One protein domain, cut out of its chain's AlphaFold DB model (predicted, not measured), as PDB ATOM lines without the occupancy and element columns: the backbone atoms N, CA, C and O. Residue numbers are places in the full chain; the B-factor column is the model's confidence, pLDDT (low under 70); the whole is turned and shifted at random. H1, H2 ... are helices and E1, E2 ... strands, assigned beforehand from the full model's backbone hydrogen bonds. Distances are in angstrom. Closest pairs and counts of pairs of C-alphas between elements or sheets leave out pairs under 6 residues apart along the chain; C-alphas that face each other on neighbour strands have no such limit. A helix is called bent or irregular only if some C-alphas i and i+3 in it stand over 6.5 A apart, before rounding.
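AT A GLANCE: This is residues 3 to 145 and 168 to 198 of the 283 residues of the protein "AraC_E_bind domain-containing protein" of Streptococcus salivarius (UniProt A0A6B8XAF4). A strongly twisted, branched sheet of nine strands makes a bent wall, with H2 over E6 and E9 on one of its faces, H3 side by side with H2 on that same face but beside the strands, and H1 packed on E2 and E4 farther along. E2 and E9 bend sharply, and E5 runs on into E6 round a corner. The 174 printed residues hold three named helices and nine named strands in the order E1 E2 H1 E3 E4 E5 E6 H2 E7 E8 E9 H3, a mixed class of helices and strands with antiparallel strand pairs. The whole is compact, with a radius of gyration of the C-alphas of 15.4 A, and spans 46 by 35 by 34 A.

IN THESE COORDINATES: Find C-alpha 3 at (10.189, -9.134, 48.565), where E1, residues 3 to 8, begins. E2, residues 11 to 20, 22.2 A long, bends by 76 degrees at residue 16. Next come H1, residues 26 to 36, 15.8 A; E3, 45 to 48; E4, 57 to 63, 18.9 A; and E5, 74 to 78. E6, 81 to 89, is 25.1 A long. H2, 92 to 106, 20.6 A, is neither bent nor irregular, but only just: C-alphas 93 and 96 are 6.3 A apart. After E7, 107 to 109, and E8, 114 to 118, E9, 129 to 139, 24.2 A, bends by 93 degrees at residue 136. H3, 186 to 196, 16.0 A, ends at C-alpha 196, (1.339, -12.760, 26.448).

HOW THE PARTS SIT: Start at edge strand E1, antiparallel to E6, with N 4 and O 85 2.9 A apart. On the other side of E6 is E9, N 84 to O 134 2.8 A. E9 has E7, N 108 to O 138 2.9 A, and E8, N 115 to O 133 3.0 A, on its other side; E8 and E9 form a hairpin. E3 pairs with E8, N 46 to O 116 2.9 A, and forms a hairpin with E4, N 47 to O 60 2.9 A. E2 pairs with E4, N 16 to O 61 3.0 A, and with edge strand E5, N 13 to O 76 2.8 A. H2 is on the sheet over E6 and E9, at a height of 8.5 A. H3 is on the same face and touches H2, closest C-alphas Pro 97 and Val 186 at 5.6 A, with a shallow tilt of 27 degrees, the same way. H1 is on the sheet at a height of 9.8 A; its closest C-alpha to E4 is Tyr 33, 6.7 A from Thr 61. H1 is apart from H2 and H3. Each O i to N i+4 pair is within hydrogen-bond range in H1 and H3, and 9 of 11 in H2.

THE WHOLE: Look for the farthest C-alphas, Asn 69 and Asn 142, 47.4 A apart. Residues 146 to 167 are not printed, and C-alphas 145 and 168 are 28.3 A apart across the cut. Of the links printed whole, none is long. Residues 168 to 185 hold no named element. The mean pLDDT of the printed part is 77.6; residue 22, residues 144 to 145 and residues 168 to 198 are under 70, and H3 has a mean of 44.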
ATOM      1  N   ILE A   3      10.093  -7.919  49.375       85.81
ATOM      2  CA  ILE A   3      10.189  -9.134  48.565       85.81
ATOM      3  C   ILE A   3      11.199 -10.071  49.206       85.81
ATOM      4  O   ILE A   3      12.312  -9.652  49.535       85.81
ATOM      5  N   ASN A   4      10.811 -11.330  49.358       84.62
ATOM      6  CA  ASN A   4      11.683 -12.405  49.799       84.62
ATOM      7  C   ASN A   4      11.656 -13.507  48.737       84.62
ATOM      8  O   ASN A   4      10.582 -13.965  48.361       84.62
ATOM      9  N   ILE A   5      12.827 -13.937  48.268       85.94
ATOM     10  CA  ILE A   5      12.937 -15.122  47.412       85.94
ATOM     11  C   ILE A   5      13.145 -16.326  48.320       85.94
ATOM     12  O   ILE A   5      14.082 -16.334  49.123       85.94
ATOM     13  N   VAL A   6      12.237 -17.292  48.241       83.69
ATOM     14  CA  VAL A   6      12.159 -18.415  49.175       83.69
ATOM     15  C   VAL A   6      11.941 -19.705  48.400       83.69
ATOM     16  O   VAL A   6      11.042 -19.783  47.567       83.69
ATOM     17  N   GLU A   7      12.741 -20.718  48.707       85.56
ATOM     18  CA  GLU A   7      12.478 -22.089  48.285       85.56
ATOM     19  C   GLU A   7      11.387 -22.682  49.185       85.56
ATOM     20  O   GLU A   7      11.450 -22.583  50.415       85.56
ATOM     21  N   LYS A   8      10.348 -23.243  48.574       85.25
ATOM     22  CA  LYS A   8       9.220 -23.874  49.253       85.25
ATOM     23  C   LYS A   8       9.180 -25.350  48.894       85.25
ATOM     24  O   LYS A   8       9.341 -25.709  47.729       85.25
ATOM     25  N   ASN A   9       8.908 -26.176  49.897       86.69
ATOM     26  CA  ASN A   9       8.478 -27.549  49.675       86.69
ATOM     27  C   ASN A   9       7.055 -27.563  49.116       86.69
ATOM     28  O   ASN A   9       6.362 -26.546  49.125       86.69
ATOM     29  N   GLU A  10       6.640 -28.730  48.642       91.31
ATOM     30  CA  GLU A  10       5.261 -28.964  48.244       91.31
ATOM     31  C   GLU A  10       4.299 -28.667  49.406       91.31
ATOM     32  O   GLU A  10       4.552 -29.047  50.552       91.31
ATOM     33  N   VAL A  11       3.197 -27.973  49.115       89.19
ATOM     34  CA  VAL A  11       2.162 -27.637  50.097       89.19
ATOM     35  C   VAL A  11       0.805 -28.051  49.562       89.19
ATOM     36  O   VAL A  11       0.410 -27.684  48.456       89.19
ATOM     37  N   LYS A  12       0.058 -28.773  50.390       94.25
ATOM     38  CA  LYS A  12      -1.292 -29.221  50.078       94.25
ATOM     39  C   LYS A  12      -2.340 -28.223  50.568       94.25
ATOM     40  O   LYS A  12      -2.265 -27.733  51.693       94.25
ATOM     41  N   PHE A  13      -3.343 -27.983  49.735       93.38
ATOM     42  CA  PHE A  13      -4.517 -27.174  50.036       93.38
ATOM     43  C   PHE A  13      -5.796 -27.911  49.641       93.38
ATOM     44  O   PHE A  13      -5.780 -28.827  48.819       93.38
ATOM     45  N   TYR A  14      -6.918 -27.465  50.194       94.06
ATOM     46  CA  TYR A  14      -8.245 -27.956  49.841       94.06
ATOM     47  C   TYR A  14      -9.089 -26.776  49.381       94.06
ATOM     48  O   TYR A  14      -9.331 -25.853  50.157       94.06
ATOM     49  N   GLY A  15      -9.505 -26.773  48.117       92.88
ATOM     50  CA  GLY A  15     -10.113 -25.620  47.466       92.88
ATOM     51  C   GLY A  15     -11.485 -25.884  46.871       92.88
ATOM     52  O   GLY A  15     -11.729 -26.947  46.306       92.88
ATOM     53  N   ILE A  16     -12.364 -24.887  46.948       93.44
ATOM     54  CA  ILE A  16     -13.554 -24.837  46.092       93.44
ATOM     55  C   ILE A  16     -13.108 -24.319  44.730       93.44
ATOM     56  O   ILE A  16     -12.623 -23.191  44.628       93.44
ATOM     57  N   GLU A  17     -13.274 -25.156  43.716       93.50
ATOM     58  CA  GLU A  17     -12.918 -24.881  42.327       93.50
ATOM     59  C   GLU A  17     -13.849 -23.841  41.695       93.50
ATOM     60  O   GLU A  17     -15.069 -23.921  41.834       93.50
ATOM     61  N   ASN A  18     -13.270 -22.881  40.973       90.12
ATOM     62  CA  ASN A  18     -14.000 -21.941  40.132       90.12
ATOM     63  C   ASN A  18     -13.241 -21.789  38.811       90.12
ATOM     64  O   ASN A  18     -12.091 -21.344  38.808       90.12
ATOM     65  N   HIS A  19     -13.873 -22.152  37.696       89.88
ATOM     66  CA  HIS A  19     -13.342 -21.826  36.373       89.88
ATOM     67  C   HIS A  19     -13.327 -20.311  36.200       89.88
ATOM     68  O   HIS A  19     -14.295 -19.638  36.564       89.88
ATOM     69  N   ALA A  20     -12.211 -19.783  35.710       83.00
ATOM     70  CA  ALA A  20     -11.966 -18.360  35.719       83.00
ATOM     71  C   ALA A  20     -11.170 -17.901  34.494       83.00
ATOM     72  O   ALA A  20     -10.366 -18.626  33.918       83.00
ATOM     73  N   SER A  21     -11.395 -16.643  34.157       78.62
ATOM     74  CA  SER A  21     -10.734 -15.875  33.110       78.62
ATOM     75  C   SER A  21     -10.558 -14.433  33.599       78.62
ATOM     76  O   SER A  21     -10.996 -14.076  34.701       78.62
ATOM     77  N   GLU A  22      -9.949 -13.575  32.783       68.88
ATOM     78  CA  GLU A  22      -9.802 -12.136  33.053       68.88
ATOM     79  C   GLU A  22     -11.113 -11.420  33.412       68.88
ATOM     80  O   GLU A  22     -11.110 -10.500  34.230       68.88
ATOM     81  N   SER A  23     -12.235 -11.851  32.832       71.19
ATOM     82  CA  SER A  23     -13.548 -11.210  32.980       71.19
ATOM     83  C   SER A  23     -14.434 -11.836  34.061       71.19
ATOM     84  O   SER A  23     -15.587 -11.435  34.231       71.19
ATOM     85  N   SER A  24     -13.923 -12.826  34.796       76.25
ATOM     86  CA  SER A  24     -14.701 -13.543  35.808       76.25
ATOM     87  C   SER A  24     -15.055 -12.676  37.022       76.25
ATOM     88  O   SER A  24     -14.314 -11.775  37.408       76.25
ATOM     89  N   ASP A  25     -16.179 -12.977  37.679       78.50
ATOM     90  CA  ASP A  25     -16.579 -12.323  38.931       78.50
ATOM     91  C   ASP A  25     -16.032 -13.073  40.153       78.50
ATOM     92  O   ASP A  25     -16.704 -13.878  40.807       78.50
ATOM     93  N   PHE A  26     -14.798 -12.758  40.522       80.44
ATOM     94  CA  PHE A  26     -14.151 -13.377  41.676       80.44
ATOM     95  C   PHE A  26     -14.740 -12.903  43.007       80.44
ATOM     96  O   PHE A  26     -14.573 -13.574  44.030       80.44
ATOM     97  N   THR A  27     -15.458 -11.772  43.032       78.56
ATOM     98  CA  THR A  27     -16.206 -11.381  44.234       78.56
ATOM     99  C   THR A  27     -17.274 -12.425  44.535       78.56
ATOM    100  O   THR A  27     -17.487 -12.756  45.703       78.56
ATOM    101  N   SER A  28     -17.913 -12.990  43.511       83.00
ATOM    102  CA  SER A  28     -18.861 -14.089  43.688       83.00
ATOM    103  C   SER A  28     -18.200 -15.378  44.189       83.00
ATOM    104  O   SER A  28     -18.770 -16.025  45.070       83.00
ATOM    105  N   PHE A  29     -16.977 -15.704  43.750       87.25
ATOM    106  CA  PHE A  29     -16.222 -16.853  44.286       87.25
ATOM    107  C   PHE A  29     -15.978 -16.705  45.790       87.25
ATOM    108  O   PHE A  29     -16.284 -17.600  46.582       87.25
ATOM    109  N   TRP A  30     -15.516 -15.527  46.212       85.00
ATOM    110  CA  TRP A  30     -15.306 -15.236  47.625       85.00
ATOM    111  C   TRP A  30     -16.623 -15.205  48.408       85.00
ATOM    112  O   TRP A  30     -16.704 -15.827  49.464       85.00
ATOM    113  N   LYS A  31     -17.695 -14.581  47.899       83.69
ATOM    114  CA  LYS A  31     -19.021 -14.607  48.554       83.69
ATOM    115  C   LYS A  31     -19.508 -16.034  48.811       83.69
ATOM    116  O   LYS A  31     -20.039 -16.302  49.889       83.69
ATOM    117  N   ASN A  32     -19.310 -16.944  47.856       87.06
ATOM    118  CA  ASN A  32     -19.626 -18.363  48.012       87.06
ATOM    119  C   ASN A  32     -18.814 -18.984  49.165       87.06
ATOM    120  O   ASN A  32     -19.392 -19.579  50.078       87.06
ATOM    121  N   TYR A  33     -17.498 -18.751  49.196       87.38
ATOM    122  CA  TYR A  33     -16.640 -19.183  50.301       87.38
ATOM    123  C   TYR A  33     -17.142 -18.664  51.660       87.38
ATOM    124  O   TYR A  33     -17.381 -19.443  52.583       87.38
ATOM    125  N   TYR A  34     -17.384 -17.360  51.799       85.25
ATOM    126  CA  TYR A  34     -17.788 -16.784  53.087       85.25
ATOM    127  C   TYR A  34     -19.165 -17.234  53.553       85.25
ATOM    128  O   TYR A  34     -19.381 -17.382  54.754       85.25
ATOM    129  N   LYS A  35     -20.082 -17.489  52.619       86.88
ATOM    130  CA  LYS A  35     -21.425 -17.960  52.948       86.88
ATOM    131  C   LYS A  35     -21.418 -19.366  53.548       86.88
ATOM    132  O   LYS A  35     -22.230 -19.637  54.426       86.88
ATOM    133  N   TYR A  36     -20.541 -20.251  53.076       86.31
ATOM    134  CA  TYR A  36     -20.645 -21.681  53.393       86.31
ATOM    135  C   TYR A  36     -19.399 -22.313  54.020       86.31
ATOM    136  O   TYR A  36     -19.436 -23.501  54.324       86.31
ATOM    137  N   VAL A  37     -18.283 -21.592  54.136       86.31
ATOM    138  CA  VAL A  37     -16.994 -22.151  54.587       86.31
ATOM    139  C   VAL A  37     -16.391 -21.343  55.735       86.31
ATOM    140  O   VAL A  37     -15.878 -21.921  56.687       86.31
ATOM    141  N   ALA A  38     -16.497 -20.012  55.700       81.38
ATOM    142  CA  ALA A  38     -15.779 -19.148  56.643       81.38
ATOM    143  C   ALA A  38     -16.141 -19.333  58.129       81.38
ATOM    144  O   ALA A  38     -15.350 -18.951  58.988       81.38
ATOM    145  N   ALA A  39     -17.305 -19.919  58.435       81.62
ATOM    146  CA  ALA A  39     -17.701 -20.234  59.809       81.62
ATOM    147  C   ALA A  39     -16.767 -21.268  60.465       81.62
ATOM    148  O   ALA A  39     -16.444 -21.143  61.643       81.62
ATOM    149  N   ASP A  40     -16.311 -22.255  59.692       82.06
ATOM    150  CA  ASP A  40     -15.393 -23.301  60.148       82.06
ATOM    151  C   ASP A  40     -13.927 -22.980  59.804       82.06
ATOM    152  O   ASP A  40     -13.019 -23.437  60.497       82.06
ATOM    153  N   TYR A  41     -13.689 -22.184  58.753       82.81
ATOM    154  CA  TYR A  41     -12.363 -21.955  58.173       82.81
ATOM    155  C   TYR A  41     -12.115 -20.468  57.889       82.81
ATOM    156  O   TYR A  41     -12.466 -19.933  56.837       82.81
ATOM    157  N   ASN A  42     -11.466 -19.781  58.821       71.31
ATOM    158  CA  ASN A  42     -11.351 -18.320  58.812       71.31
ATOM    159  C   ASN A  42     -10.030 -17.770  58.243       71.31
ATOM    160  O   ASN A  42      -9.812 -16.568  58.298       71.31
ATOM    161  N   ALA A  43      -9.155 -18.612  57.697       77.38
ATOM    162  CA  ALA A  43      -7.884 -18.186  57.110       77.38
ATOM    163  C   ALA A  43      -7.752 -18.691  55.663       77.38
ATOM    164  O   ALA A  43      -6.958 -19.596  55.396       77.38
ATOM    165  N   PRO A  44      -8.582 -18.182  54.733       83.88
ATOM    166  CA  PRO A  44      -8.538 -18.644  53.361       83.88
ATOM    167  C   PRO A  44      -7.353 -18.091  52.578       83.88
ATOM    168  O   PRO A  44      -6.870 -16.984  52.822       83.88
ATOM    169  N   VAL A  45      -6.981 -18.828  51.538       88.94
ATOM    170  CA  VAL A  45      -6.022 -18.395  50.521       88.94
ATOM    171  C   VAL A  45      -6.638 -18.498  49.131       88.94
ATOM    172  O   VAL A  45      -7.464 -19.373  48.870       88.94
ATOM    173  N   GLY A  46      -6.257 -17.587  48.240       90.44
ATOM    174  CA  GLY A  46      -6.542 -17.712  46.815       90.44
ATOM    175  C   GLY A  46      -5.448 -18.543  46.164       90.44
ATOM    176  O   GLY A  46      -4.284 -18.166  46.238       90.44
ATOM    177  N   TYR A  47      -5.797 -19.665  45.549       92.19
ATOM    178  CA  TYR A  47      -4.870 -20.459  44.746       92.19
ATOM    179  C   TYR A  47      -5.246 -20.300  43.279       92.19
ATOM    180  O   TYR A  47      -6.400 -20.503  42.899       92.19
ATOM    181  N   ILE A  48      -4.273 -19.936  42.454       91.19
ATOM    182  CA  ILE A  48      -4.477 -19.652  41.037       91.19
ATOM    183  C   ILE A  48      -3.649 -20.655  40.255       91.19
ATOM    184  O   ILE A  48      -2.425 -20.671  40.394       91.19
ATOM    185  N   SER A  49      -4.303 -21.509  39.463       90.12
ATOM    186  CA  SER A  49      -3.585 -22.445  38.597       90.12
ATOM    187  C   SER A  49      -2.752 -21.701  37.555       90.12
ATOM    188  O   SER A  49      -3.005 -20.539  37.238       90.12
ATOM    189  N   ALA A  50      -1.783 -22.401  36.967       85.25
ATOM    190  CA  ALA A  50      -1.223 -21.952  35.703       85.25
ATOM    191  C   ALA A  50      -2.367 -21.788  34.676       85.25
ATOM    192  O   ALA A  50      -3.276 -22.631  34.672       85.25
ATOM    193  N   PRO A  51      -2.349 -20.741  33.836       82.06
ATOM    194  CA  PRO A  51      -3.306 -20.637  32.749       82.06
ATOM    195  C   PRO A  51      -3.099 -21.743  31.719       82.06
ATOM    196  O   PRO A  51      -1.992 -22.278  31.591       82.06
ATOM    197  N   ASP A  52      -4.122 -22.030  30.932       81.94
ATOM    198  CA  ASP A  52      -4.043 -22.859  29.736       81.94
ATOM    199  C   ASP A  52      -3.617 -22.035  28.502       81.94
ATOM    200  O   ASP A  52      -3.084 -20.925  28.631       81.94
ATOM    201  N   GLU A  53      -3.749 -22.620  27.314       78.00
ATOM    202  CA  GLU A  53      -3.383 -22.007  26.029       78.00
ATOM    203  C   GLU A  53      -4.310 -20.853  25.626       78.00
ATOM    204  O   GLU A  53      -3.879 -19.945  24.919       78.00
ATOM    205  N   HIS A  54      -5.554 -20.855  26.107       78.62
ATOM    206  CA  HIS A  54      -6.544 -19.809  25.848       78.62
ATOM    207  C   HIS A  54      -6.474 -18.670  26.867       78.62
ATOM    208  O   HIS A  54      -7.131 -17.646  26.696       78.62
ATOM    209  N   GLY A  55      -5.658 -18.830  27.910       74.31
ATOM    210  CA  GLY A  55      -5.628 -17.896  29.023       74.31
ATOM    211  C   GLY A  55      -6.781 -18.114  30.003       74.31
ATOM    212  O   GLY A  55      -7.047 -17.262  30.846       74.31
ATOM    213  N   ASP A  56      -7.449 -19.259  29.951       82.81
ATOM    214  CA  ASP A  56      -8.339 -19.658  31.027       82.81
ATOM    215  C   ASP A  56      -7.516 -20.319  32.134       82.81
ATOM    216  O   ASP A  56      -6.431 -20.870  31.933       82.81
ATOM    217  N   PHE A  57      -7.992 -20.214  33.364       88.00
ATOM    218  CA  PHE A  57      -7.341 -20.814  34.517       88.00
ATOM    219  C   PHE A  57      -8.398 -21.187  35.553       88.00
ATOM    220  O   PHE A  57      -9.602 -20.985  35.390       88.00
ATOM    221  N   THR A  58      -7.955 -21.783  36.649       91.56
ATOM    222  CA  THR A  58      -8.844 -22.155  37.743       91.56
ATOM    223  C   THR A  58      -8.460 -21.392  38.998       91.56
ATOM    224  O   THR A  58      -7.309 -21.440  39.447       91.56
ATOM    225  N   TYR A  59      -9.435 -20.687  39.570       91.44
ATOM    226  CA  TYR A  59      -9.310 -20.004  40.848       91.44
ATOM    227  C   TYR A  59      -9.921 -20.860  41.951       91.44
ATOM    228  O   TYR A  59     -11.118 -21.159  41.949       91.44
ATOM    229  N   TYR A  60      -9.113 -21.216  42.937       92.88
ATOM    230  CA  TYR A  60      -9.565 -21.961  44.094       92.88
ATOM    231  C   TYR A  60      -9.599 -21.054  45.319       92.88
ATOM    232  O   TYR A  60      -8.625 -20.370  45.639       92.88
ATOM    233  N   THR A  61     -10.721 -21.085  46.036       91.75
ATOM    234  CA  THR A  61     -10.788 -20.541  47.399       91.75
ATOM    235  C   THR A  61     -10.436 -21.665  48.366       91.75
ATOM    236  O   THR A  61     -11.200 -22.615  48.539       91.75
ATOM    237  N   CYS A  62      -9.231 -21.596  48.922       91.38
ATOM    238  CA  CYS A  62      -8.578 -22.709  49.594       91.38
ATOM    239  C   CYS A  62      -8.499 -22.541  51.106       91.38
ATOM    240  O   CYS A  62      -8.374 -21.433  51.628       91.38
ATOM    241  N   ILE A  63      -8.469 -23.681  51.789       90.06
ATOM    242  CA  ILE A  63      -8.095 -23.828  53.193       90.06
ATOM    243  C   ILE A  63      -6.796 -24.635  53.295       90.06
ATOM    244  O   ILE A  63      -6.509 -25.488  52.451       90.06
ATOM    245  N   GLY A  64      -6.005 -24.364  54.334       85.06
ATOM    246  CA  GLY A  64      -4.715 -25.028  54.568       85.06
ATOM    247  C   GLY A  64      -4.782 -26.329  55.374       85.06
ATOM    248  O   GLY A  64      -3.742 -26.898  55.675       85.06
ATOM    249  N   HIS A  65      -5.970 -26.785  55.774       84.62
ATOM    250  CA  HIS A  65      -6.136 -28.004  56.567       84.62
ATOM    251  C   HIS A  65      -7.250 -28.884  56.018       84.62
ATOM    252  O   HIS A  65      -8.108 -28.415  55.273       84.62
ATOM    253  N   VAL A  66      -7.227 -30.163  56.392       87.62
ATOM    254  CA  VAL A  66      -8.196 -31.157  55.920       87.62
ATOM    255  C   VAL A  66      -9.620 -30.722  56.308       87.62
ATOM    256  O   VAL A  66      -9.878 -30.474  57.493       87.62
ATOM    257  N   PRO A  67     -10.554 -30.597  55.346       88.25
ATOM    258  CA  PRO A  67     -11.923 -30.202  55.641       88.25
ATOM    259  C   PRO A  67     -12.674 -31.305  56.400       88.25
ATOM    260  O   PRO A  67     -12.469 -32.492  56.162       88.25
ATOM    261  N   LYS A  68     -13.615 -30.919  57.269       84.81
ATOM    262  CA  LYS A  68     -14.534 -31.837  57.964       84.81
ATOM    263  C   LYS A  68     -15.508 -32.499  56.984       84.81
ATOM    264  O   LYS A  68     -15.947 -33.616  57.223       84.81
ATOM    265  N   ASN A  69     -15.863 -31.790  55.909       80.31
ATOM    266  CA  ASN A  69     -16.695 -32.276  54.812       80.31
ATOM    267  C   ASN A  69     -15.908 -32.150  53.501       80.31
ATOM    268  O   ASN A  69     -15.684 -31.036  53.025       80.31
ATOM    269  N   SER A  70     -15.484 -33.283  52.944       78.94
ATOM    270  CA  SER A  70     -14.633 -33.351  51.754       78.94
ATOM    271  C   SER A  70     -15.361 -33.080  50.442       78.94
ATOM    272  O   SER A  70     -14.719 -32.657  49.490       78.94
ATOM    273  N   ASP A  71     -16.680 -33.269  50.370       86.56
ATOM    274  CA  ASP A  71     -17.399 -33.340  49.086       86.56
ATOM    275  C   ASP A  71     -17.369 -32.023  48.297       86.56
ATOM    276  O   ASP A  71     -17.551 -32.002  47.081       86.56
ATOM    277  N   ARG A  72     -17.137 -30.903  48.989       86.12
ATOM    278  CA  ARG A  72     -17.092 -29.559  48.396       86.12
ATOM    279  C   ARG A  72     -15.691 -29.107  47.999       86.12
ATOM    280  O   ARG A  72     -15.570 -28.081  47.331       86.12
ATOM    281  N   PHE A  73     -14.655 -29.812  48.441       93.00
ATOM    282  CA  PHE A  73     -13.273 -29.392  48.266       93.00
ATOM    283  C   PHE A  73     -12.531 -30.345  47.342       93.00
ATOM    284  O   PHE A  73     -12.577 -31.561  47.502       93.00
ATOM    285  N   LYS A  74     -11.771 -29.771  46.414       94.62
ATOM    286  CA  LYS A  74     -10.744 -30.485  45.665       94.62
ATOM    287  C   LYS A  74      -9.400 -30.291  46.346       94.62
ATOM    288  O   LYS A  74      -9.065 -29.183  46.763       94.62
ATOM    289  N   GLU A  75      -8.634 -31.364  46.457       95.31
ATOM    290  CA  GLU A  75      -7.235 -31.264  46.860       95.31
ATOM    291  C   GLU A  75      -6.435 -30.602  45.729       95.31
ATOM    292  O   GLU A  75      -6.549 -31.000  44.569       95.31
ATOM    293  N   VAL A  76      -5.643 -29.585  46.063       94.81
ATOM    294  CA  VAL A  76      -4.721 -28.920  45.137       94.81
ATOM    295  C   VAL A  76      -3.346 -28.797  45.774       94.81
ATOM    296  O   VAL A  76      -3.208 -28.673  46.992       94.81
ATOM    297  N   ILE A  77      -2.316 -28.841  44.936       94.56
ATOM    298  CA  ILE A  77      -0.926 -28.912  45.370       94.56
ATOM    299  C   ILE A  77      -0.189 -27.683  44.848       94.56
ATOM    300  O   ILE A  77      -0.070 -27.485  43.642       94.56
ATOM    301  N   LEU A  78       0.335 -26.871  45.764       92.31
ATOM    302  CA  LEU A  78       1.344 -25.873  45.439       92.31
ATOM    303  C   LEU A  78       2.695 -26.602  45.333       92.31
ATOM    304  O   LEU A  78       3.176 -27.111  46.347       92.31
ATOM    305  N   PRO A  79       3.293 -26.703  44.135       93.50
ATOM    306  CA  PRO A  79       4.472 -27.536  43.922       93.50
ATOM    307  C   PRO A  79       5.709 -26.970  44.624       93.50
ATOM    308  O   PRO A  79       5.828 -25.766  44.844       93.50
ATOM    309  N   SER A  80       6.682 -27.836  44.912       92.31
ATOM    310  CA  SER A  80       7.984 -27.382  45.400       92.31
ATOM    311  C   SER A  80       8.694 -26.499  44.366       92.31
ATOM    312  O   SER A  80       8.667 -26.782  43.161       92.31
ATOM    313  N   GLY A  81       9.388 -25.462  44.825       88.81
ATOM    314  CA  GLY A  81      10.174 -24.591  43.957       88.81
ATOM    315  C   GLY A  81      10.513 -23.246  44.585       88.81
ATOM    316  O   GLY A  81      10.253 -22.998  45.761       88.81
ATOM    317  N   ASN A  82      11.094 -22.361  43.779       88.50
ATOM    318  CA  ASN A  82      11.398 -20.997  44.192       88.50
ATOM    319  C   ASN A  82      10.181 -20.091  43.998       88.50
ATOM    320  O   ASN A  82       9.558 -20.071  42.936       88.50
ATOM    321  N   TYR A  83       9.880 -19.302  45.023       88.50
ATOM    322  CA  TYR A  83       8.798 -18.330  45.019       88.50
ATOM    323  C   TYR A  83       9.319 -16.948  45.406       88.50
ATOM    324  O   TYR A  83      10.056 -16.790  46.386       88.50
ATOM    325  N   ALA A  84       8.889 -15.929  44.668       89.94
ATOM    326  CA  ALA A  84       8.940 -14.548  45.116       89.94
ATOM    327  C   ALA A  84       7.728 -14.289  46.019       89.94
ATOM    328  O   ALA A  84       6.595 -14.198  45.549       89.94
ATOM    329  N   ILE A  85       7.973 -14.177  47.324       90.69
ATOM    330  CA  ILE A  85       6.966 -13.781  48.309       90.69
ATOM    331  C   ILE A  85       7.002 -12.264  48.428       90.69
ATOM    332  O   ILE A  85       7.954 -11.685  48.967       90.69
ATOM    333  N   ILE A  86       5.960 -11.624  47.911       90.75
ATOM    334  CA  ILE A  86       5.810 -10.177  47.872       90.75
ATOM    335  C   ILE A  86       4.826  -9.752  48.964       90.75
ATOM    336  O   ILE A  86       3.619  -9.959  48.858       90.75
ATOM    337  N   GLU A  87       5.345  -9.117  50.009       90.31
ATOM    338  CA  GLU A  87       4.559  -8.496  51.072       90.31
ATOM    339  C   GLU A  87       4.022  -7.135  50.595       90.31
ATOM    340  O   GLU A  87       4.778  -6.195  50.276       90.31
ATOM    341  N   LEU A  88       2.697  -7.013  50.584       88.25
ATOM    342  CA  LEU A  88       1.963  -5.849  50.105       88.25
ATOM    343  C   LEU A  88       1.262  -5.136  51.260       88.25
ATOM    344  O   LEU A  88       0.750  -5.762  52.190       88.25
ATOM    345  N   ILE A  89       1.249  -3.803  51.191       91.38
ATOM    346  CA  ILE A  89       0.486  -2.945  52.100       91.38
ATOM    347  C   ILE A  89      -0.356  -1.992  51.254       91.38
ATOM    348  O   ILE A  89       0.206  -1.194  50.502       91.38
ATOM    349  N   GLY A  90      -1.678  -2.069  51.376       88.19
ATOM    350  CA  GLY A  90      -2.631  -1.267  50.611       88.19
ATOM    351  C   GLY A  90      -3.845  -2.063  50.138       88.19
ATOM    352  O   GLY A  90      -3.963  -3.251  50.419       88.19
ATOM    353  N   SER A  91      -4.739  -1.384  49.412       85.38
ATOM    354  CA  SER A  91      -5.903  -2.027  48.789       85.38
ATOM    355  C   SER A  91      -5.457  -3.104  47.802       85.38
ATOM    356  O   SER A  91      -4.635  -2.811  46.928       85.38
ATOM    357  N   VAL A  92      -6.054  -4.294  47.897       81.19
ATOM    358  CA  VAL A  92      -5.769  -5.436  47.013       81.19
ATOM    359  C   VAL A  92      -5.925  -5.083  45.531       81.19
ATOM    360  O   VAL A  92      -5.076  -5.455  44.726       81.19
ATOM    361  N   GLU A  93      -6.918  -4.255  45.189       78.50
ATOM    362  CA  GLU A  93      -7.177  -3.781  43.819       78.50
ATOM    363  C   GLU A  93      -6.004  -2.985  43.238       78.50
ATOM    364  O   GLU A  93      -5.786  -2.953  42.033       78.50
ATOM    365  N   LYS A  94      -5.231  -2.314  44.097       81.38
ATOM    366  CA  LYS A  94      -4.118  -1.456  43.674       81.38
ATOM    367  C   LYS A  94      -2.770  -2.138  43.821       81.38
ATOM    368  O   LYS A  94      -1.855  -1.819  43.067       81.38
ATOM    369  N   THR A  95      -2.599  -2.999  44.822       84.75
ATOM    370  CA  THR A  95      -1.285  -3.564  45.151       84.75
ATOM    371  C   THR A  95      -0.969  -4.837  44.388       84.75
ATOM    372  O   THR A  95       0.185  -5.011  44.015       84.75
ATOM    373  N   ILE A  96      -1.956  -5.699  44.129       84.75
ATOM    374  CA  ILE A  96      -1.753  -6.931  43.354       84.75
ATOM    375  C   ILE A  96      -1.273  -6.658  41.912       84.75
ATOM    376  O   ILE A  96      -0.254  -7.243  41.548       84.75
ATOM    377  N   PRO A  97      -1.885  -5.758  41.104       81.44
ATOM    378  CA  PRO A  97      -1.404  -5.521  39.734       81.44
ATOM    379  C   PRO A  97       0.034  -5.013  39.724       81.44
ATOM    380  O   PRO A  97       0.863  -5.508  38.971       81.44
ATOM    381  N   LYS A  98       0.347  -4.077  40.628       84.25
ATOM    382  CA  LYS A  98       1.696  -3.519  40.775       84.25
ATOM    383  C   LYS A  98       2.726  -4.572  41.171       84.25
ATOM    384  O   LYS A  98       3.880  -4.476  40.774       84.25
ATOM    385  N   ALA A  99       2.330  -5.553  41.983       86.88
ATOM    386  CA  ALA A  99       3.205  -6.645  42.387       86.88
ATOM    387  C   ALA A  99       3.542  -7.560  41.206       86.88
ATOM    388  O   ALA A  99       4.696  -7.945  41.048       86.88
ATOM    389  N   TRP A 100       2.554  -7.868  40.364       86.25
ATOM    390  CA  TRP A 100       2.756  -8.647  39.145       86.25
ATOM    391  C   TRP A 100       3.542  -7.885  38.076       86.25
ATOM    392  O   TRP A 100       4.446  -8.458  37.482       86.25
ATOM    393  N   GLU A 101       3.254  -6.600  37.858       84.50
ATOM    394  CA  GLU A 101       4.044  -5.724  36.981       84.50
ATOM    395  C   GLU A 101       5.516  -5.724  37.404       84.50
ATOM    396  O   GLU A 101       6.389  -6.079  36.614       84.50
ATOM    397  N   PHE A 102       5.773  -5.480  38.692       86.56
ATOM    398  CA  PHE A 102       7.111  -5.578  39.257       86.56
ATOM    399  C   PHE A 102       7.734  -6.964  39.043       86.56
ATOM    400  O   PHE A 102       8.907  -7.069  38.691       86.56
ATOM    401  N   ALA A 103       6.980  -8.039  39.285       87.62
ATOM    402  CA  ALA A 103       7.496  -9.394  39.163       87.62
ATOM    403  C   ALA A 103       7.916  -9.724  37.727       87.62
ATOM    404  O   ALA A 103       8.983 -10.299  37.542       87.62
ATOM    405  N   LYS A 104       7.133  -9.302  36.729       85.56
ATOM    406  CA  LYS A 104       7.465  -9.467  35.306       85.56
ATOM    407  C   LYS A 104       8.748  -8.742  34.931       85.56
ATOM    408  O   LYS A 104       9.578  -9.283  34.214       85.56
ATOM    409  N   GLU A 105       8.924  -7.526  35.436       85.81
ATOM    410  CA  GLU A 105      10.124  -6.747  35.153       85.81
ATOM    411  C   GLU A 105      11.377  -7.342  35.800       85.81
ATOM    412  O   GLU A 105      12.471  -7.069  35.328       85.81
ATOM    413  N   ASN A 106      11.257  -8.117  36.884       85.75
ATOM    414  CA  ASN A 106      12.398  -8.471  37.735       85.75
ATOM    415  C   ASN A 106      12.658  -9.978  37.884       85.75
ATOM    416  O   ASN A 106      13.698 -10.348  38.432       85.75
ATOM    417  N   PHE A 107      11.758 -10.853  37.433       86.94
ATOM    418  CA  PHE A 107      11.873 -12.303  37.595       86.94
ATOM    419  C   PHE A 107      11.478 -13.056  36.325       86.94
ATOM    420  O   PHE A 107      10.596 -12.632  35.582       86.94
ATOM    421  N   VAL A 108      12.068 -14.235  36.135       88.50
ATOM    422  CA  VAL A 108      11.553 -15.224  35.182       88.50
ATOM    423  C   VAL A 108      10.428 -15.992  35.874       88.50
ATOM    424  O   VAL A 108      10.677 -16.826  36.749       88.50
ATOM    425  N   ILE A 109       9.181 -15.667  35.529       89.38
ATOM    426  CA  ILE A 109       7.980 -16.268  36.126       89.38
ATOM    427  C   ILE A 109       7.776 -17.671  35.550       89.38
ATOM    428  O   ILE A 109       7.766 -17.872  34.338       89.38
ATOM    429  N   LYS A 110       7.591 -18.658  36.428       89.75
ATOM    430  CA  LYS A 110       7.345 -20.045  36.029       89.75
ATOM    431  C   LYS A 110       5.859 -20.239  35.724       89.75
ATOM    432  O   LYS A 110       5.008 -19.761  36.470       89.75
ATOM    433  N   ASN A 111       5.545 -21.029  34.695       88.56
ATOM    434  CA  ASN A 111       4.178 -21.488  34.433       88.56
ATOM    435  C   ASN A 111       3.755 -22.527  35.492       88.56
ATOM    436  O   ASN A 111       3.862 -23.736  35.296       88.56
ATOM    437  N   SER A 112       3.388 -22.047  36.674       89.31
ATOM    438  CA  SER A 112       3.082 -22.837  37.862       89.31
ATOM    439  C   SER A 112       2.057 -22.075  38.714       89.31
ATOM    440  O   SER A 112       1.898 -20.868  38.520       89.31
ATOM    441  N   PRO A 113       1.344 -22.735  39.640       92.06
ATOM    442  CA  PRO A 113       0.354 -22.061  40.465       92.06
ATOM    443  C   PRO A 113       0.943 -20.957  41.350       92.06
ATOM    444  O   PRO A 113       2.047 -21.091  41.888       92.06
ATOM    445  N   SER A 114       0.171 -19.887  41.531       92.94
ATOM    446  CA  SER A 114       0.480 -18.772  42.434       92.94
ATOM    447  C   SER A 114      -0.505 -18.719  43.605       92.94
ATOM    448  O   SER A 114      -1.579 -19.326  43.556       92.94
ATOM    449  N   LEU A 115      -0.118 -18.022  44.677       92.06
ATOM    450  CA  LEU A 115      -0.902 -17.952  45.911       92.06
ATOM    451  C   LEU A 115      -1.134 -16.505  46.353       92.06
ATOM    452  O   LEU A 115      -0.202 -15.707  46.440       92.06
ATOM    453  N   GLU A 116      -2.374 -16.191  46.708       91.62
ATOM    454  CA  GLU A 116      -2.788 -14.959  47.369       91.62
ATOM    455  C   GLU A 116      -3.113 -15.260  48.835       91.62
ATOM    456  O   GLU A 116      -4.083 -15.958  49.147       91.62
ATOM    457  N   VAL A 117      -2.314 -14.716  49.753       88.12
ATOM    458  CA  VAL A 117      -2.497 -14.901  51.197       88.12
ATOM    459  C   VAL A 117      -3.051 -13.617  51.801       88.12
ATOM    460  O   VAL A 117      -2.373 -12.588  51.882       88.12
ATOM    461  N   TYR A 118      -4.306 -13.679  52.229       83.00
ATOM    462  CA  TYR A 118      -5.062 -12.543  52.744       83.00
ATOM    463  C   TYR A 118      -4.922 -12.442  54.273       83.00
ATOM    464  O   TYR A 118      -5.076 -13.431  54.984       83.00
ATOM    465  N   SER A 119      -4.613 -11.249  54.801       81.06
ATOM    466  CA  SER A 119      -4.669 -11.008  56.253       81.06
ATOM    467  C   SER A 119      -6.102 -10.726  56.716       81.06
ATOM    468  O   SER A 119      -6.989 -10.434  55.923       81.06
ATOM    469  N   VAL A 120      -6.320 -10.687  58.033       74.50
ATOM    470  CA  VAL A 120      -7.578 -10.174  58.592       74.50
ATOM    471  C   VAL A 120      -7.796  -8.731  58.168       74.50
ATOM    472  O   VAL A 120      -6.952  -7.870  58.431       74.50
ATOM    473  N   GLY A 121      -8.987  -8.441  57.653       73.44
ATOM    474  CA  GLY A 121      -9.535  -7.094  57.675       73.44
ATOM    475  C   GLY A 121     -10.168  -6.663  56.366       73.44
ATOM    476  O   GLY A 121     -10.531  -7.458  55.510       73.44
ATOM    477  N   ASP A 122     -10.341  -5.352  56.246       77.38
ATOM    478  CA  ASP A 122     -10.880  -4.727  55.047       77.38
ATOM    479  C   ASP A 122      -9.817  -4.717  53.941       77.38
ATOM    480  O   ASP A 122      -8.852  -3.951  54.019       77.38
ATOM    481  N   ARG A 123     -10.019  -5.549  52.915       80.94
ATOM    482  CA  ARG A 123      -9.107  -5.730  51.774       80.94
ATOM    483  C   ARG A 123      -8.891  -4.452  50.955       80.94
ATOM    484  O   ARG A 123      -7.895  -4.344  50.246       80.94
ATOM    485  N   LEU A 124      -9.776  -3.460  51.075       80.56
ATOM    486  CA  LEU A 124      -9.658  -2.167  50.389       80.56
ATOM    487  C   LEU A 124      -8.932  -1.116  51.235       80.56
ATOM    488  O   LEU A 124      -8.671   0.004  50.785       80.56
ATOM    489  N   ASN A 125      -8.594  -1.446  52.481       84.25
ATOM    490  CA  ASN A 125      -7.945  -0.510  53.376       84.25
ATOM    491  C   ASN A 125      -6.530  -0.177  52.881       84.25
ATOM    492  O   ASN A 125      -5.721  -1.049  52.580       84.25
ATOM    493  N   LYS A 126      -6.171   1.109  52.901       89.38
ATOM    494  CA  LYS A 126      -4.821   1.588  52.550       89.38
ATOM    495  C   LYS A 126      -3.686   1.029  53.426       89.38
ATOM    496  O   LYS A 126      -2.521   1.190  53.080       89.38
ATOM    497  N   LYS A 127      -4.011   0.428  54.570       89.31
ATOM    498  CA  LYS A 127      -3.084  -0.250  55.489       89.31
ATOM    499  C   LYS A 127      -3.287  -1.770  55.519       89.31
ATOM    500  O   LYS A 127      -2.678  -2.427  56.362       89.31
ATOM    501  N   TYR A 128      -4.150  -2.314  54.659       84.81
ATOM    502  CA  TYR A 128      -4.373  -3.752  54.558       84.81
ATOM    503  C   TYR A 128      -3.073  -4.462  54.189       84.81
ATOM    504  O   TYR A 128      -2.263  -3.902  53.455       84.81
ATOM    505  N   ARG A 129      -2.853  -5.660  54.729       89.06
ATOM    506  CA  ARG A 129      -1.653  -6.457  54.470       89.06
ATOM    507  C   ARG A 129      -2.038  -7.739  53.753       89.06
ATOM    508  O   ARG A 129      -3.036  -8.364  54.096       89.06
ATOM    509  N   MET A 130      -1.223  -8.145  52.797       87.94
ATOM    510  CA  MET A 130      -1.339  -9.446  52.149       87.94
ATOM    511  C   MET A 130       0.023  -9.892  51.639       87.94
ATOM    512  O   MET A 130       0.954  -9.084  51.545       87.94
ATOM    513  N   GLU A 131       0.114 -11.158  51.267       89.94
ATOM    514  CA  GLU A 131       1.256 -11.690  50.539       89.94
ATOM    515  C   GLU A 131       0.797 -12.239  49.194       89.94
ATOM    516  O   GLU A 131      -0.276 -12.834  49.081       89.94
ATOM    517  N   LEU A 132       1.628 -12.035  48.180       91.31
ATOM    518  CA  LEU A 132       1.487 -12.656  46.873       91.31
ATOM    519  C   LEU A 132       2.703 -13.549  46.645       91.31
ATOM    520  O   LEU A 132       3.838 -13.085  46.761       91.31
ATOM    521  N   TRP A 133       2.472 -14.830  46.380       93.38
ATOM    522  CA  TRP A 133       3.524 -15.809  46.145       93.38
ATOM    523  C   TRP A 133       3.537 -16.143  44.658       93.38
ATOM    524  O   TRP A 133       2.624 -16.798  44.151       93.38
ATOM    525  N   ILE A 134       4.576 -15.684  43.965       92.44
ATOM    526  CA  ILE A 134       4.739 -15.868  42.523       92.44
ATOM    527  C   ILE A 134       5.825 -16.921  42.294       92.44
ATOM    528  O   ILE A 134       6.937 -16.736  42.796       92.44
ATOM    529  N   PRO A 135       5.546 -18.012  41.565       93.88
ATOM    530  CA  PRO A 135       6.560 -19.009  41.253       93.88
ATOM    531  C   PRO A 135       7.560 -18.440  40.241       93.88
ATOM    532  O   PRO A 135       7.176 -17.886  39.211       93.88
ATOM    533  N   ILE A 136       8.853 -18.593  40.519       92.00
ATOM    534  CA  ILE A 136       9.932 -18.068  39.676       92.00
ATOM    535  C   ILE A 136      11.010 -19.130  39.449       92.00
ATOM    536  O   ILE A 136      11.220 -20.003  40.293       92.00
ATOM    537  N   SER A 137      11.714 -19.060  38.324       88.50
ATOM    538  CA  SER A 137      12.949 -19.825  38.116       88.50
ATOM    539  C   SER A 137      14.182 -19.003  38.480       88.50
ATOM    540  O   SER A 137      15.091 -19.521  39.127       88.50
ATOM    541  N   GLU A 138      14.198 -17.721  38.110       84.31
ATOM    542  CA  GLU A 138      15.386 -16.868  38.188       84.31
ATOM    543  C   GLU A 138      15.044 -15.412  38.534       84.31
ATOM    544  O   GLU A 138      13.928 -14.936  38.312       84.31
ATOM    545  N   VAL A 139      16.036 -14.692  39.067       85.50
ATOM    546  CA  VAL A 139      15.978 -13.240  39.289       85.50
ATOM    547  C   VAL A 139      16.729 -12.541  38.165       85.50
ATOM    548  O   VAL A 139      17.889 -12.862  37.910       85.50
ATOM    549  N   LEU A 140      16.082 -11.577  37.513       80.00
ATOM    550  CA  LEU A 140      16.658 -10.864  36.381       80.00
ATOM    551  C   LEU A 140      17.756  -9.878  36.834       80.00
ATOM    552  O   LEU A 140      17.685  -9.321  37.936       80.00
ATOM    553  N   PRO A 141      18.774  -9.610  35.992       73.19
ATOM    554  CA  PRO A 141      19.920  -8.766  36.360       73.19
ATOM    555  C   PRO A 141      19.571  -7.318  36.736       73.19
ATOM    556  O   PRO A 141      20.332  -6.648  37.433       73.19
ATOM    557  N   ASN A 142      18.430  -6.815  36.270       70.94
ATOM    558  CA  ASN A 142      17.931  -5.469  36.546       70.94
ATOM    559  C   ASN A 142      17.312  -5.316  37.947       70.94
ATOM    560  O   ASN A 142      17.058  -4.183  38.368       70.94
ATOM    561  N   PHE A 143      17.128  -6.410  38.696       73.19
ATOM    562  CA  PHE A 143      16.633  -6.359  40.067       73.19
ATOM    563  C   PHE A 143      17.626  -5.640  40.994       73.19
ATOM    564  O   PHE A 143      18.601  -6.202  41.504       73.19
ATOM    565  N   LYS A 144      17.362  -4.357  41.264       59.75
ATOM    566  CA  LYS A 144      18.143  -3.553  42.210       59.75
ATOM    567  C   LYS A 144      17.682  -3.831  43.638       59.75
ATOM    568  O   LYS A 144      16.695  -3.272  44.115       59.75
ATOM    569  N   LYS A 145      18.437  -4.662  44.359       55.94
ATOM    570  CA  LYS A 145      18.217  -4.905  45.790       55.94
ATOM    571  C   LYS A 145      18.339  -3.593  46.574       55.94
ATOM    572  O   LYS A 145      19.426  -3.034  46.695       55.94
ATOM    573  N   SER A 168      -1.643 -17.362  60.697       30.97
ATOM    574  CA  SER A 168      -2.081 -16.512  61.794       30.97
ATOM    575  C   SER A 168      -2.739 -15.289  61.173       30.97
ATOM    576  O   SER A 168      -2.041 -14.322  60.872       30.97
ATOM    577  N   LYS A 169      -4.054 -15.367  60.900       42.78
ATOM    578  CA  LYS A 169      -5.021 -14.249  60.818       42.78
ATOM    579  C   LYS A 169      -6.373 -14.691  60.205       42.78
ATOM    580  O   LYS A 169      -6.474 -14.980  59.024       42.78
ATOM    581  N   THR A 170      -7.410 -14.620  61.040       40.19
ATOM    582  CA  THR A 170      -8.876 -14.702  60.831       40.19
ATOM    583  C   THR A 170      -9.466 -13.674  59.824       40.19
ATOM    584  O   THR A 170      -9.979 -12.628  60.223       40.19
ATOM    585  N   ASP A 171      -9.407 -13.887  58.509       45.47
ATOM    586  CA  ASP A 171     -10.133 -13.044  57.544       45.47
ATOM    587  C   ASP A 171     -11.645 -13.332  57.578       45.47
ATOM    588  O   ASP A 171     -12.127 -14.348  57.087       45.47
ATOM    589  N   ASN A 172     -12.408 -12.392  58.144       49.69
ATOM    590  CA  ASN A 172     -13.865 -12.480  58.282       49.69
ATOM    591  C   ASN A 172     -14.635 -11.848  57.101       49.69
ATOM    592  O   ASN A 172     -15.839 -11.618  57.224       49.69
ATOM    593  N   GLY A 173     -13.970 -11.475  55.998       50.06
ATOM    594  CA  GLY A 173     -14.638 -11.023  54.771       50.06
ATOM    595  C   GLY A 173     -15.479  -9.747  54.922       50.06
ATOM    596  O   GLY A 173     -16.407  -9.512  54.158       50.06
ATOM    597  N   LYS A 174     -15.217  -8.901  55.927       43.25
ATOM    598  CA  LYS A 174     -16.172  -7.856  56.350       43.25
ATOM    599  C   LYS A 174     -16.439  -6.712  55.355       43.25
ATOM    600  O   LYS A 174     -17.209  -5.826  55.714       43.25
ATOM    601  N   LYS A 175     -15.900  -6.721  54.126       42.59
ATOM    602  CA  LYS A 175     -16.329  -5.837  53.021       42.59
ATOM    603  C   LYS A 175     -16.147  -6.513  51.653       42.59
ATOM    604  O   LYS A 175     -15.039  -6.539  51.127       42.59
ATOM    605  N   PHE A 176     -17.238  -7.027  51.078       39.00
ATOM    606  CA  PHE A 176     -17.301  -7.430  49.665       39.00
ATOM    607  C   PHE A 176     -17.778  -6.269  48.802       39.00
ATOM    608  O   PHE A 176     -18.699  -5.543  49.175       39.00
ATOM    609  N   LEU A 177     -17.135  -6.109  47.650       39.00
ATOM    610  CA  LEU A 177     -17.320  -4.993  46.738       39.00
ATOM    611  C   LEU A 177     -18.730  -4.993  46.111       39.00
ATOM    612  O   LEU A 177     -19.180  -5.984  45.532       39.00
ATOM    613  N   LYS A 178     -19.400  -3.841  46.202       29.39
ATOM    614  CA  LYS A 178     -20.277  -3.293  45.161       29.39
ATOM    615  C   LYS A 178     -19.615  -1.971  44.768       29.39
ATOM    616  O   LYS A 178     -19.761  -0.979  45.475       29.39
ATOM    617  N   VAL A 179     -18.826  -1.973  43.705       28.00
ATOM    618  CA  VAL A 179     -18.383  -0.753  43.023       28.00
ATOM    619  C   VAL A 179     -18.818  -0.929  41.575       28.00
ATOM    620  O   VAL A 179     -18.710  -2.029  41.038       28.00
ATOM    621  N   GLY A 180     -19.449   0.102  41.017       29.20
ATOM    622  CA  GLY A 180     -20.170   0.039  39.749       29.20
ATOM    623  C   GLY A 180     -19.382  -0.648  38.633       29.20
ATOM    624  O   GLY A 180     -18.255  -0.271  38.337       29.20
ATOM    625  N   GLY A 181     -20.007  -1.655  38.024       27.83
ATOM    626  CA  GLY A 181     -19.713  -2.151  36.677       27.83
ATOM    627  C   GLY A 181     -18.431  -2.953  36.444       27.83
ATOM    628  O   GLY A 181     -18.436  -3.777  35.540       27.83
ATOM    629  N   ALA A 182     -17.362  -2.780  37.225       26.89
ATOM    630  CA  ALA A 182     -16.090  -3.460  36.972       26.89
ATOM    631  C   ALA A 182     -15.440  -3.943  38.276       26.89
ATOM    632  O   ALA A 182     -14.916  -3.159  39.066       26.89
ATOM    633  N   ILE A 183     -15.478  -5.256  38.498       34.44
ATOM    634  CA  ILE A 183     -14.803  -5.924  39.612       34.44
ATOM    635  C   ILE A 183     -13.454  -6.410  39.080       34.44
ATOM    636  O   ILE A 183     -13.348  -7.492  38.514       34.44
ATOM    637  N   LEU A 184     -12.414  -5.586  39.220       38.62
ATOM    638  CA  LEU A 184     -11.055  -5.992  38.873       38.62
ATOM    639  C   LEU A 184     -10.525  -6.915  39.965       38.62
ATOM    640  O   LEU A 184     -10.226  -6.476  41.078       38.62
ATOM    641  N   THR A 185     -10.376  -8.194  39.640       43.31
ATOM    642  CA  THR A 185      -9.722  -9.146  40.541       43.31
ATOM    643  C   THR A 185      -8.369  -9.469  39.971       43.31
ATOM    644  O   THR A 185      -8.206 -10.145  38.960       43.31
ATOM    645  N   VAL A 186      -7.386  -8.833  40.582       44.81
ATOM    646  CA  VAL A 186      -6.235  -8.375  39.827       44.81
ATOM    647  C   VAL A 186      -5.112  -9.408  39.734       44.81
ATOM    648  O   VAL A 186      -4.182  -9.233  38.957       44.81
ATOM    649  N   GLY A 187      -5.186 -10.501  40.498       41.91
ATOM    650  CA  GLY A 187      -4.161 -11.546  40.469       41.91
ATOM    651  C   GLY A 187      -4.204 -12.394  39.204       41.91
ATOM    652  O   GLY A 187      -3.165 -12.713  38.640       41.91
ATOM    653  N   ALA A 188      -5.408 -12.692  38.726       45.06
ATOM    654  CA  ALA A 188      -5.655 -13.500  37.541       45.06
ATOM    655  C   ALA A 188      -5.324 -12.775  36.232       45.06
ATOM    656  O   ALA A 188      -4.531 -13.264  35.433       45.06
ATOM    657  N   ALA A 189      -5.878 -11.573  36.053       41.19
ATOM    658  CA  ALA A 189      -5.611 -10.744  34.880       41.19
ATOM    659  C   ALA A 189      -4.117 -10.414  34.737       41.19
ATOM    660  O   ALA A 189      -3.577 -10.351  33.638       41.19
ATOM    661  N   ALA A 190      -3.407 -10.254  35.856       45.38
ATOM    662  CA  ALA A 190      -1.982  -9.968  35.820       45.38
ATOM    663  C   ALA A 190      -1.104 -11.209  35.554       45.38
ATOM    664  O   ALA A 190      -0.041 -11.066  34.947       45.38
ATOM    665  N   LEU A 191      -1.554 -12.412  35.945       45.06
ATOM    666  CA  LEU A 191      -0.942 -13.684  35.539       45.06
ATOM    667  C   LEU A 191      -1.119 -13.933  34.032       45.06
ATOM    668  O   LEU A 191      -0.195 -14.404  33.372       45.06
ATOM    669  N   LEU A 192      -2.274 -13.570  33.476       44.72
ATOM    670  CA  LEU A 192      -2.567 -13.702  32.048       44.72
ATOM    671  C   LEU A 192      -1.771 -12.720  31.191       44.72
ATOM    672  O   LEU A 192      -1.113 -13.126  30.230       44.72
ATOM    673  N   LEU A 193      -1.655 -11.476  31.652       44.47
ATOM    674  CA  LEU A 193      -0.754 -10.489  31.064       44.47
ATOM    675  C   LEU A 193       0.729 -10.924  31.103       44.47
ATOM    676  O   LEU A 193       1.537 -10.435  30.317       44.47
ATOM    677  N   ALA A 194       1.126 -11.820  32.016       41.97
ATOM    678  CA  ALA A 194       2.487 -12.363  32.069       41.97
ATOM    679  C   ALA A 194       2.754 -13.438  30.999       41.97
ATOM    680  O   ALA A 194       3.901 -13.599  30.589       41.97
ATOM    681  N   LYS A 195       1.723 -14.145  30.514       47.56
ATOM    682  CA  LYS A 195       1.868 -15.126  29.428       47.56
ATOM    683  C   LYS A 195       2.034 -14.481  28.057       47.56
ATOM    684  O   LYS A 195       2.879 -14.940  27.296       47.56
ATOM    685  N   GLN A 196       1.266 -13.430  27.755       44.34
ATOM    686  CA  GLN A 196       1.339 -12.760  26.448       44.34
ATOM    687  C   GLN A 196       2.748 -12.239  26.136       44.34
ATOM    688  O   GLN A 196       3.209 -12.380  25.015       44.34
ATOM    689  N   LEU A 197       3.478 -11.743  27.139       41.12
ATOM    690  CA  LEU A 197       4.844 -11.228  26.962       41.12
ATOM    691  C   LEU A 197       5.935 -12.319  26.973       41.12
ATOM    692  O   LEU A 197       7.083 -12.041  26.640       41.12
ATOM    693  N   GLY A 198       5.608 -13.551  27.379       38.22
ATOM    694  CA  GLY A 198       6.542 -14.683  27.392       38.22
ATOM    695  C   GLY A 198       6.658 -15.415  26.051       38.22
ATOM    696  O   GLY A 198       7.548 -16.250  25.900       38.22
TER     697      GLY A 198